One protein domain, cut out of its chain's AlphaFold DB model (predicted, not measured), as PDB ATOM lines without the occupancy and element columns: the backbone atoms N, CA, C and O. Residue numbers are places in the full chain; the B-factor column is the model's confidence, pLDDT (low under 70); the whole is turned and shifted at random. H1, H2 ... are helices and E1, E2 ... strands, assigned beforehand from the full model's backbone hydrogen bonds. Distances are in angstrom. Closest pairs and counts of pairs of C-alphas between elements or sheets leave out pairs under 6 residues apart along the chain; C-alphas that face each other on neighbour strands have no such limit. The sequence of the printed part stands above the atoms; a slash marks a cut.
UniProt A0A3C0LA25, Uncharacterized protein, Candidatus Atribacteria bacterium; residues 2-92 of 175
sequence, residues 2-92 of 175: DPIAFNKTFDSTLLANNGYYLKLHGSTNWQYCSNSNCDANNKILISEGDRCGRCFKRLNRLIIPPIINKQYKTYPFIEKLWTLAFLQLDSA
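This is residues 2 to 92 of the 175 residues of an uncharacterized protein of Candidatus Atribacteria bacterium (UniProt A0A3C0LA25). With little regular structure, this is a body mostly of loops with a small hairpin, E1 and E2; helix H2 leads away and sticks out with residues 86 to 92, and H1 lies in residues 11 to 20, which also stick out. The printed part has 91 residues, in the order H1, E1, E2, H2, with one antiparallel sheet, E1 - E2; the class is mixed, with 34 residues in named elements. It is only just compact, close to loose, with a radius of gyration of the C-alphas of 14.5 A and spans of 42 by 36 by 22 A.

Start at the hairpin of E1, residues 26 to 32, and E2, residues 60 to 63, antiparallel at 147 degrees; N 62 and O 30, 2.8 A apart, are within hydrogen-bond range. Between E1 and H2, residues 76 to 91, the closest C-alphas are those of Gly 26 and Ile 78, 7.4 A apart. H1, residues 12 to 18, is apart from E2 and H2. In H2 every O i to N i+4 pair is within hydrogen-bond range; in H1, 2 of 3.

Find C-alpha 26 at (119.867, 171.578, 214.551), where E1 begins its 10.9 A; E2 spans 9.2 A and H1 10.5 A. H2 runs 23.2 A to C-alpha 91 at (109.260, 191.284, 221.374).

The printed part has no cut. The links E1 to E2 and E2 to H2 are long. Look for pLDDT under 70 at residues 2 to 17 and 65 to 74.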
ATOM      1  N   ASP A   2     107.799 169.046 195.813       25.12
ATOM      2  CA  ASP A   2     108.713 170.184 195.815       25.12
ATOM      3  C   ASP A   2     109.478 170.255 197.141       25.12
ATOM      4  O   ASP A   2     108.852 170.229 198.207       25.12
ATOM      5  N   PRO A   3     110.818 170.362 197.116       33.44
ATOM      6  CA  PRO A   3     111.573 170.703 198.303       33.44
ATOM      7  C   PRO A   3     111.172 172.129 198.659       33.44
ATOM      8  O   PRO A   3     111.585 173.069 197.983       33.44
ATOM      9  N   ILE A   4     110.309 172.242 199.673       33.78
ATOM     10  CA  ILE A   4     109.758 173.475 200.238       33.78
ATOM     11  C   ILE A   4     110.745 174.613 200.016       33.78
ATOM     12  O   ILE A   4     111.817 174.664 200.625       33.78
ATOM     13  N   ALA A   5     110.379 175.486 199.081       31.81
ATOM     14  CA  ALA A   5     111.088 176.709 198.805       31.81
ATOM     15  C   ALA A   5     111.167 177.492 200.119       31.81
ATOM     16  O   ALA A   5     110.226 178.167 200.526       31.81
ATOM     17  N   PHE A   6     112.330 177.416 200.763       41.06
ATOM     18  CA  PHE A   6     112.715 178.195 201.942       41.06
ATOM     19  C   PHE A   6     112.753 179.717 201.653       41.06
ATOM     20  O   PHE A   6     113.093 180.514 202.520       41.06
ATOM     21  N   ASN A   7     112.400 180.100 200.417       32.94
ATOM     22  CA  ASN A   7     112.208 181.453 199.910       32.94
ATOM     23  C   ASN A   7     110.754 181.940 199.977       32.94
ATOM     24  O   ASN A   7     110.504 183.074 199.575       32.94
ATOM     25  N   LYS A   8     109.796 181.157 200.503       36.81
ATOM     26  CA  LYS A   8     108.614 181.784 201.106       36.81
ATOM     27  C   LYS A   8     109.104 182.478 202.368       36.81
ATOM     28  O   LYS A   8     109.211 181.873 203.431       36.81
ATOM     29  N   THR A   9     109.538 183.714 202.153       41.16
ATOM     30  CA  THR A   9     109.643 184.804 203.111       41.16
ATOM     31  C   THR A   9     108.825 184.477 204.347       41.16
ATOM     32  O   THR A   9     107.631 184.206 204.242       41.16
ATOM     33  N   PHE A  10     109.505 184.444 205.493       51.09
ATOM     34  CA  PHE A  10     108.905 184.416 206.819       51.09
ATOM     35  C   PHE A  10     107.929 185.599 206.914       51.09
ATOM     36  O   PHE A  10     108.305 186.684 207.346       51.09
ATOM     37  N   ASP A  11     106.704 185.412 206.428       53.91
ATOM     38  CA  ASP A  11     105.615 186.357 206.590       53.91
ATOM     39  C   ASP A  11     105.284 186.349 208.077       53.91
ATOM     40  O   ASP A  11     104.748 185.372 208.615       53.91
ATOM     41  N   SER A  12     105.686 187.422 208.756       52.88
ATOM     42  CA  SER A  12     105.472 187.622 210.187       52.88
ATOM     43  C   SER A  12     104.004 187.439 210.574       52.88
ATOM     44  O   SER A  12     103.725 186.956 211.670       52.88
ATOM     45  N   THR A  13     103.079 187.738 209.661       52.19
ATOM     46  CA  THR A  13     101.630 187.602 209.840       52.19
ATOM     47  C   THR A  13     101.191 186.139 209.882       52.19
ATOM     48  O   THR A  13     100.423 185.736 210.754       52.19
ATOM     49  N   LEU A  14     101.715 185.309 208.974       56.84
ATOM     50  CA  LEU A  14     101.404 183.877 208.925       56.84
ATOM     51  C   LEU A  14     102.002 183.131 210.133       56.84
ATOM     52  O   LEU A  14     101.389 182.213 210.679       56.84
ATOM     53  N   LEU A  15     103.192 183.554 210.570       57.62
ATOM     54  CA  LEU A  15     103.891 183.006 211.735       57.62
ATOM     55  C   LEU A  15     103.219 183.381 213.058       57.62
ATOM     56  O   LEU A  15     103.217 182.569 213.984       57.62
ATOM     57  N   ALA A  16     102.628 184.577 213.139       59.06
ATOM     58  CA  ALA A  16     101.890 185.026 214.315       59.06
ATOM     59  C   ALA A  16     100.632 184.178 214.574       59.06
ATOM     60  O   ALA A  16     100.301 183.923 215.728       59.06
ATOM     61  N   ASN A  17      99.966 183.697 213.517       65.00
ATOM     62  CA  ASN A  17      98.690 182.984 213.649       65.00
ATOM     63  C   ASN A  17      98.829 181.486 213.973       65.00
ATOM     64  O   ASN A  17      97.960 180.935 214.640       65.00
ATOM     65  N   ASN A  18      99.904 180.826 213.531       72.25
ATOM     66  CA  ASN A  18     100.065 179.370 213.687       72.25
ATOM     67  C   ASN A  18     101.182 178.962 214.663       72.25
ATOM     68  O   ASN A  18     101.320 177.781 214.987       72.25
ATOM     69  N   GLY A  19     101.985 179.923 215.129       78.62
ATOM     70  CA  GLY A  19     103.218 179.645 215.854       78.62
ATOM     71  C   GLY A  19     104.280 178.989 214.964       78.62
ATOM     72  O   GLY A  19     104.039 178.592 213.823       78.62
ATOM     73  N   TYR A  20     105.502 178.887 215.476       83.31
ATOM     74  CA  TYR A  20     106.611 178.268 214.753       83.31
ATOM     75  C   TYR A  20     107.578 177.587 215.722       83.31
ATOM     76  O   TYR A  20     107.659 177.921 216.904       83.31
ATOM     77  N   TYR A  21     108.324 176.610 215.206       88.00
ATOM     78  CA  TYR A  21     109.268 175.814 215.983       88.00
ATOM     79  C   TYR A  21     110.689 175.971 215.434       88.00
ATOM     80  O   TYR A  21     110.998 175.512 214.333       88.00
ATOM     81  N   LEU A  22     111.561 176.624 216.207       90.12
ATOM     82  CA  LEU A  22     112.957 176.863 215.834       90.12
ATOM     83  C   LEU A  22     113.877 175.834 216.497       90.12
ATOM     84  O   LEU A  22     114.034 175.807 217.717       90.12
ATOM     85  N   LYS A  23     114.551 175.014 215.687       89.62
ATOM     86  CA  LYS A  23     115.553 174.047 216.161       89.62
ATOM     87  C   LYS A  23     116.949 174.681 216.220       89.62
ATOM     88  O   LYS A  23     117.783 174.459 215.346       89.62
ATOM     89  N   LEU A  24     117.209 175.473 217.261       88.50
ATOM     90  CA  LEU A  24     118.438 176.278 217.405       88.50
ATOM     91  C   LEU A  24     119.750 175.473 217.449       88.50
ATOM     92  O   LEU A  24     120.817 176.003 217.133       88.50
ATOM     93  N   HIS A  25     119.682 174.192 217.811       86.88
ATOM     94  CA  HIS A  25     120.830 173.274 217.844       86.88
ATOM     95  C   HIS A  25     120.860 172.289 216.669       86.88
ATOM     96  O   HIS A  25     121.641 171.339 216.675       86.88
ATOM     97  N   GLY A  26     120.030 172.512 215.653       87.62
ATOM     98  CA  GLY A  26     119.867 171.578 214.551       87.62
ATOM     99  C   GLY A  26     118.958 170.400 214.904       87.62
ATOM    100  O   GLY A  26     118.108 170.487 215.790       87.62
ATOM    101  N   SER A  27     119.111 169.291 214.186       87.44
ATOM    102  CA  SER A  27     118.263 168.105 214.345       87.44
ATOM    103  C   SER A  27     119.042 166.848 213.988       87.44
ATOM    104  O   SER A  27     119.911 166.871 213.119       87.44
ATOM    105  N   THR A  28     118.688 165.718 214.594       86.88
ATOM    106  CA  THR A  28     119.322 164.420 214.307       86.88
ATOM    107  C   THR A  28     119.113 163.948 212.870       86.88
ATOM    108  O   THR A  28     119.959 163.242 212.327       86.88
ATOM    109  N   ASN A  29     118.016 164.380 212.245       87.75
ATOM    110  CA  ASN A  29     117.664 164.110 210.853       87.75
ATOM    111  C   ASN A  29     117.993 165.268 209.893       87.75
ATOM    112  O   ASN A  29     117.531 165.263 208.754       87.75
ATOM    113  N   TRP A  30     118.723 166.291 210.347       90.00
ATOM    114  CA  TRP A  30     119.185 167.362 209.471       90.00
ATOM    115  C   TRP A  30     120.570 167.036 208.943       90.00
ATOM    116  O   TRP A  30     121.488 166.707 209.694       90.00
ATOM    117  N   GLN A  31     120.717 167.165 207.635       88.19
ATOM    118  CA  GLN A  31     121.963 166.960 206.926       88.19
ATOM    119  C   GLN A  31     122.292 168.178 206.063       88.19
ATOM    120  O   GLN A  31     121.412 168.958 205.705       88.19
ATOM    121  N   TYR A  32     123.561 168.331 205.699       87.56
ATOM    122  CA  TYR A  32     124.005 169.347 204.751       87.56
ATOM    123  C   TYR A  32     125.127 168.818 203.856       87.56
ATOM    124  O   TYR A  32     125.894 167.921 204.226       87.56
ATOM    125  N   CYS A  33     125.224 169.386 202.654       88.88
ATOM    126  CA  CYS A  33     126.314 169.107 201.729       88.88
ATOM    127  C   CYS A  33     127.458 170.104 201.958       88.88
ATOM    128  O   CYS A  33     127.270 171.308 201.791       88.88
ATOM    129  N   SER A  34     128.655 169.618 202.300       86.81
ATOM    130  CA  SER A  34     129.849 170.461 202.496       86.81
ATOM    131  C   SER A  34     130.572 170.821 201.192       86.81
ATOM    132  O   SER A  34     131.572 171.529 201.217       86.81
ATOM    133  N   ASN A  35     130.089 170.333 200.047       89.50
ATOM    134  CA  ASN A  35     130.673 170.628 198.745       89.50
ATOM    135  C   ASN A  35     130.303 172.046 198.300       89.50
ATOM    136  O   ASN A  35     129.166 172.248 197.889       89.50
ATOM    137  N   SER A  36     131.242 172.991 198.328       86.81
ATOM    138  CA  SER A  36     131.003 174.393 197.940       86.81
ATOM    139  C   SER A  36     130.464 174.557 196.513       86.81
ATOM    140  O   SER A  36     129.702 175.479 196.254       86.81
ATOM    141  N   ASN A  37     130.797 173.632 195.609       91.19
ATOM    142  CA  ASN A  37     130.365 173.661 194.206       91.19
ATOM    143  C   ASN A  37     129.025 172.937 193.963       91.19
ATOM    144  O   ASN A  37     128.672 172.658 192.825       91.19
ATOM    145  N   CYS A  38     128.316 172.530 195.019       89.81
ATOM    146  CA  CYS A  38     127.029 171.849 194.908       89.81
ATOM    147  C   CYS A  38     125.886 172.815 195.213       89.81
ATOM    148  O   CYS A  38     125.886 173.455 196.257       89.81
ATOM    149  N   ASP A  39     124.828 172.806 194.407       88.00
ATOM    150  CA  ASP A  39     123.628 173.618 194.657       88.00
ATOM    151  C   ASP A  39     122.886 173.277 195.960       88.00
ATOM    152  O   ASP A  39     121.987 174.005 196.392       88.00
ATOM    153  N   ALA A  40     123.180 172.114 196.550       86.12
ATOM    154  CA  ALA A  40     122.671 171.714 197.858       86.12
ATOM    155  C   ALA A  40     123.522 172.257 199.023       86.12
ATOM    156  O   ALA A  40     123.173 172.038 200.184       86.12
ATOM    157  N   ASN A  41     124.639 172.932 198.743       84.25
ATOM    158  CA  ASN A  41     125.444 173.606 199.753       84.25
ATOM    159  C   ASN A  41     124.622 174.694 200.458       84.25
ATOM    160  O   ASN A  41     123.746 175.316 199.857       84.25
ATOM    161  N   ASN A  42     124.870 174.884 201.757       76.69
ATOM    162  CA  ASN A  42     124.138 175.813 202.634       76.69
ATOM    163  C   ASN A  42     122.624 175.560 202.782       76.69
ATOM    164  O   ASN A  42     121.917 176.393 203.352       76.69
ATOM    165  N   LYS A  43     122.116 174.411 202.318       83.62
ATOM    166  CA  LYS A  43     120.722 173.988 202.509       83.62
ATOM    167  C   LYS A  43     120.640 172.858 203.525       83.62
ATOM    168  O   LYS A  43     121.534 172.015 203.605       83.62
ATOM    169  N   ILE A  44     119.532 172.826 204.261       87.12
ATOM    170  CA  ILE A  44     119.167 171.655 205.052       87.12
ATOM    171  C   ILE A  44     118.539 170.623 204.137       87.12
ATOM    172  O   ILE A  44     117.614 170.913 203.380       87.12
ATOM    173  N   LEU A  45     119.039 169.405 204.258       86.50
ATOM    174  CA  LEU A  45     118.506 168.220 203.626       86.50
ATOM    175  C   LEU A  45     117.921 167.333 204.723       86.50
ATOM    176  O   LEU A  45     118.547 167.121 205.763       86.50
ATOM    177  N   ILE A  46     116.712 166.835 204.486       85.56
ATOM    178  CA  ILE A  46     116.078 165.811 205.311       85.56
ATOM    179  C   ILE A  46     116.077 164.558 204.448       85.56
ATOM    180  O   ILE A  46     115.325 164.470 203.482       85.56
ATOM    181  N   SER A  47     116.998 163.646 204.736       79.25
ATOM    182  CA  SER A  47     117.169 162.401 203.997       79.25
ATOM    183  C   SER A  47     117.621 161.308 204.957       79.25
ATOM    184  O   SER A  47     118.297 161.578 205.952       79.25
ATOM    185  N   GLU A  48     117.238 160.073 204.655       77.38
ATOM    186  CA  GLU A  48     117.727 158.882 205.353       77.38
ATOM    187  C   GLU A  48     119.064 158.393 204.771       77.38
ATOM    188  O   GLU A  48     119.816 157.687 205.441       77.38
ATOM    189  N   GLY A  49     119.397 158.810 203.543       83.69
ATOM    190  CA  GLY A  49     120.649 158.463 202.874       83.69
ATOM    191  C   GLY A  49     121.853 159.253 203.395       83.69
ATOM    192  O   GLY A  49     121.736 160.381 203.871       83.69
ATOM    193  N   ASP A  50     123.048 158.685 203.259       88.94
ATOM    194  CA  ASP A  50     124.309 159.313 203.669       88.94
ATOM    195  C   ASP A  50     124.991 160.109 202.542       88.94
ATOM    196  O   ASP A  50     126.044 160.711 202.762       88.94
ATOM    197  N   ARG A  51     124.396 160.149 201.342       92.12
ATOM    198  CA  ARG A  51     124.929 160.821 200.149       92.12
ATOM    199  C   ARG A  51     123.990 161.891 199.607       92.12
ATOM    200  O   ARG A  51     122.769 161.778 199.644       92.12
ATOM    201  N   CYS A  52     124.588 162.951 199.073       90.81
ATOM    202  CA  CYS A  52     123.873 164.053 198.452       90.81
ATOM    203  C   CYS A  52     123.251 163.604 197.125       90.81
ATOM    204  O   CYS A  52     123.980 163.203 196.224       90.81
ATOM    205  N   GLY A  53     121.939 163.781 196.952       89.88
ATOM    206  CA  GLY A  53     121.252 163.449 195.694       89.88
ATOM    207  C   GLY A  53     121.627 164.315 194.480       89.88
ATOM    208  O   GLY A  53     121.116 164.068 193.399       89.88
ATOM    209  N   ARG A  54     122.487 165.336 194.642       91.06
ATOM    210  CA  ARG A  54     122.961 166.199 193.540       91.06
ATOM    211  C   ARG A  54     124.396 165.900 193.122       91.06
ATOM    212  O   ARG A  54     124.675 165.760 191.943       91.06
ATOM    213  N   CYS A  55     125.314 165.822 194.087       92.88
ATOM    214  CA  CYS A  55     126.745 165.652 193.809       92.88
ATOM    215  C   CYS A  55     127.332 164.343 194.352       92.88
ATOM    216  O   CYS A  55     128.550 164.195 194.363       92.88
ATOM    217  N   PHE A  56     126.499 163.447 194.900       92.69
ATOM    218  CA  PHE A  56     126.838 162.110 195.420       92.69
ATOM    219  C   PHE A  56     127.917 162.035 196.517       92.69
ATOM    220  O   PHE A  56     128.243 160.948 197.007       92.69
ATOM    221  N   LYS A  57     128.442 163.184 196.963       92.56
ATOM    222  CA  LYS A  57     129.338 163.296 198.117       92.56
ATOM    223  C   LYS A  57     128.590 162.993 199.412       92.56
ATOM    224  O   LYS A  57     127.380 163.213 199.509       92.56
ATOM    225  N   ARG A  58     129.336 162.526 200.414       92.44
ATOM    226  CA  ARG A  58     128.812 162.219 201.745       92.44
ATOM    227  C   ARG A  58     128.203 163.466 202.394       92.44
ATOM    228  O   ARG A  58     128.788 164.549 202.345       92.44
ATOM    229  N   LEU A  59     127.026 163.302 202.979       90.06
ATOM    230  CA  LEU A  59     126.337 164.321 203.757       90.06
ATOM    231  C   LEU A  59     126.852 164.334 205.192       90.06
ATOM    232  O   LEU A  59     127.164 163.296 205.775       90.06
ATOM    233  N   ASN A  60     126.890 165.527 205.775       87.31
ATOM    234  CA  ASN A  60     127.248 165.726 207.173       87.31
ATOM    235  C   ASN A  60     125.986 166.017 207.981       87.31
ATOM    236  O   ASN A  60     125.078 166.687 207.489       87.31
ATOM    237  N   ARG A  61     125.919 165.525 209.220       87.69
ATOM    238  CA  ARG A  61     124.798 165.815 210.125       87.69
ATOM    239  C   ARG A  61     124.924 167.230 210.681       87.69
ATOM    240  O   ARG A  61     125.998 167.623 211.127       87.69
ATOM    241  N   LEU A  62     123.820 167.970 210.692       84.56
ATOM    242  CA  LEU A  62     123.741 169.309 211.265       84.56
ATOM    243  C   LEU A  62     123.172 169.230 212.687       84.56
ATOM    244  O   LEU A  62     121.981 169.449 212.918       84.56
ATOM    245  N   ILE A  63     124.050 168.914 213.636       82.81
ATOM    246  CA  ILE A  63     123.796 169.020 215.075       82.81
ATOM    247  C   ILE A  63     124.874 169.929 215.650       82.81
ATOM    248  O   ILE A  63     126.062 169.677 215.464       82.81
ATOM    249  N   ILE A  64     124.466 170.980 216.355       77.69
ATOM    250  CA  ILE A  64     125.390 171.905 217.009       77.69
ATOM    251  C   ILE A  64     125.276 171.698 218.518       77.69
ATOM    252  O   ILE A  64     124.376 172.272 219.145       77.69
ATOM    253  N   PRO A  65     126.181 170.912 219.128       69.06
ATOM    254  CA  PRO A  65     126.138 170.661 220.562       69.06
ATOM    255  C   PRO A  65     126.330 171.968 221.342       69.06
ATOM    256  O   PRO A  65     126.998 172.857 220.817       69.06
ATOM    257  N   PRO A  66     125.775 172.120 222.561       61.88
ATOM    258  CA  PRO A  66     125.924 173.286 223.449       61.88
ATOM    259  C   PRO A  66     127.343 173.415 224.046       61.88
ATOM    260  O   PRO A  66     127.533 173.313 225.253       61.88
ATOM    261  N   ILE A  67     128.349 173.610 223.185       62.03
ATOM    262  CA  ILE A  67     129.759 173.845 223.536       62.03
ATOM    263  C   ILE A  67     130.208 175.289 223.232       62.03
ATOM    264  O   ILE A  67     129.522 176.036 222.540       62.03
ATOM    265  N   ILE A  68     131.381 175.664 223.744       52.03
ATOM    266  CA  ILE A  68     131.947 177.026 223.716       52.03
ATOM    267  C   ILE A  68     132.417 177.427 222.304       52.03
ATOM    268  O   ILE A  68     132.041 178.476 221.786       52.03
ATOM    269  N   ASN A  69     133.176 176.549 221.642       57.91
ATOM    270  CA  ASN A  69     133.811 176.800 220.340       57.91
ATOM    271  C   ASN A  69     132.896 176.454 219.154       57.91
ATOM    272  O   ASN A  69     133.288 175.744 218.228       57.91
ATOM    273  N   LYS A  70     131.643 176.913 219.175       59.69
ATOM    274  CA  LYS A  70     130.725 176.666 218.057       59.69
ATOM    275  C   LYS A  70     131.016 177.614 216.902       59.69
ATOM    276  O   LYS A  70     130.927 178.832 217.044       59.69
ATOM    277  N   GLN A  71     131.243 177.052 215.722       60.25
ATOM    278  CA  GLN A  71     131.327 177.825 214.489       60.25
ATOM    279  C   GLN A  71     129.925 178.080 213.905       60.25
ATOM    280  O   GLN A  71     129.562 177.524 212.873       60.25
ATOM    281  N   TYR A  72     129.103 178.914 214.551       55.59
ATOM    282  CA  TYR A  72     127.785 179.280 213.995       55.59
ATOM    283  C   TYR A  72     127.893 179.940 212.617       55.59
ATOM    284  O   TYR A  72     127.062 179.687 211.750       55.59
ATOM    285  N   LYS A  73     128.976 180.697 212.395       53.97
ATOM    286  CA  LYS A  73     129.310 181.325 211.110       53.97
ATOM    287  C   LYS A  73     129.590 180.321 209.985       53.97
ATOM    288  O   LYS A  73     129.497 180.684 208.821       53.97
ATOM    289  N   THR A  74     129.897 179.062 210.310       62.44
ATOM    290  CA  THR A  74     130.075 177.996 209.308       62.44
ATOM    291  C   THR A  74     128.734 177.530 208.732       62.44
ATOM    292  O   THR A  74     128.705 176.897 207.680       62.44
ATOM    293  N   TYR A  75     127.608 177.864 209.379       73.06
ATOM    294  CA  TYR A  75     126.276 177.412 208.980       73.06
ATOM    295  C   TYR A  75     125.294 178.588 208.881       73.06
ATOM    296  O   TYR A  75     124.533 178.823 209.825       73.06
ATOM    297  N   PRO A  76     125.217 179.271 207.719       71.06
ATOM    298  CA  PRO A  76     124.335 180.428 207.517       71.06
ATOM    299  C   PRO A  76     122.866 180.172 207.887       71.06
ATOM    300  O   PRO A  76     122.139 181.074 208.294       71.06
ATOM    301  N   PHE A  77     122.405 178.924 207.764       77.88
ATOM    302  CA  PHE A  77     121.057 178.534 208.165       77.88
ATOM    303  C   PHE A  77     120.821 178.650 209.677       77.88
ATOM    304  O   PHE A  77     119.772 179.120 210.113       77.88
ATOM    305  N   ILE A  78     121.782 178.201 210.483       81.75
ATOM    306  CA  ILE A  78     121.639 178.220 211.938       81.75
ATOM    307  C   ILE A  78     121.673 179.662 212.421       81.75
ATOM    308  O   ILE A  78     120.842 180.034 213.242       81.75
ATOM    309  N   GLU A  79     122.565 180.484 211.872       81.75
ATOM    310  CA  GLU A  79     122.599 181.917 212.162       81.75
ATOM    311  C   GLU A  79     121.223 182.567 211.957       81.75
ATOM    312  O   GLU A  79     120.705 183.191 212.880       81.75
ATOM    313  N   LYS A  80     120.560 182.299 210.821       83.06
ATOM    314  CA  LYS A  80     119.191 182.779 210.565       83.06
ATOM    315  C   LYS A  80     118.189 182.331 211.632       83.06
ATOM    316  O   LYS A  80     117.371 183.138 212.064       83.06
ATOM    317  N   LEU A  81     118.242 181.073 212.082       86.88
ATOM    318  CA  LEU A  81     117.360 180.598 213.157       86.88
ATOM    319  C   LEU A  81     117.590 181.347 214.473       86.88
ATOM    320  O   LEU A  81     116.627 181.675 215.163       86.88
ATOM    321  N   TRP A  82     118.847 181.623 214.821       88.88
ATOM    322  CA  TRP A  82     119.185 182.378 216.027       88.88
ATOM    323  C   TRP A  82     118.751 183.842 215.925       88.88
ATOM    324  O   TRP A  82     118.211 184.371 216.893       88.88
ATOM    325  N   THR A  83     118.896 184.473 214.756       88.19
ATOM    326  CA  THR A  83     118.353 185.817 214.501       88.19
ATOM    327  C   THR A  83     116.837 185.845 214.675       88.19
ATOM    328  O   THR A  83     116.310 186.745 215.324       88.19
ATOM    329  N   LEU A  84     116.122 184.846 214.155       88.12
ATOM    330  CA  LEU A  84     114.671 184.754 214.326       88.12
ATOM    331  C   LEU A  84     114.284 184.572 215.796       88.12
ATOM    332  O   LEU A  84     113.399 185.273 216.275       88.12
ATOM    333  N   ALA A  85     114.966 183.691 216.530       92.12
ATOM    334  CA  ALA A  85     114.720 183.528 217.960       92.12
ATOM    335  C   ALA A  85     114.972 184.824 218.741       92.12
ATOM    336  O   ALA A  85     114.189 185.150 219.628       92.12
ATOM    337  N   PHE A  86     116.015 185.577 218.380       93.56
ATOM    338  CA  PHE A  86     116.298 186.886 218.962       93.56
ATOM    339  C   PHE A  86     115.141 187.860 218.762       93.56
ATOM    340  O   PHE A  86     114.609 188.360 219.746       93.56
ATOM    341  N   LEU A  87     114.711 188.083 217.517       91.44
ATOM    342  CA  LEU A  87     113.635 189.034 217.210       91.44
ATOM    343  C   LEU A  87     112.348 188.711 217.976       91.44
ATOM    344  O   LEU A  87     111.637 189.593 218.450       91.44
ATOM    345  N   GLN A  88     112.060 187.423 218.112       90.62
ATOM    346  CA  GLN A  88     110.828 186.946 218.714       90.62
ATOM    347  C   GLN A  88     110.865 187.051 220.237       90.62
ATOM    348  O   GLN A  88     109.923 187.572 220.832       90.62
ATOM    349  N   LEU A  89     111.974 186.643 220.861       93.31
ATOM    350  CA  LEU A  89     112.176 186.819 222.296       93.31
ATOM    351  C   LEU A  89     112.261 188.297 222.690       93.31
ATOM    352  O   LEU A  89     111.749 188.657 223.744       93.31
ATOM    353  N   ASP A  90     112.860 189.153 221.857       94.12
ATOM    354  CA  ASP A  90     112.969 190.591 222.129       94.12
ATOM    355  C   ASP A  90     111.592 191.266 222.187       94.12
ATOM    356  O   ASP A  90     111.343 192.130 223.027       94.12
ATOM    357  N   SER A  91     110.651 190.812 221.355       91.19
ATOM    358  CA  SER A  91     109.260 191.284 221.374       91.19
ATOM    359  C   SER A  91     108.377 190.628 222.452       91.19
ATOM    360  O   SER A  91     107.253 191.079 222.691       91.19
ATOM    361  N   ALA A  92     108.853 189.570 223.116       93.94
ATOM    362  CA  ALA A  92     108.032 188.761 224.010       93.94
ATOM    363  C   ALA A  92     107.780 189.449 225.362       93.94
ATOM    364  O   ALA A  92     108.696 189.908 226.044       93.94
TER     365      ALA A  92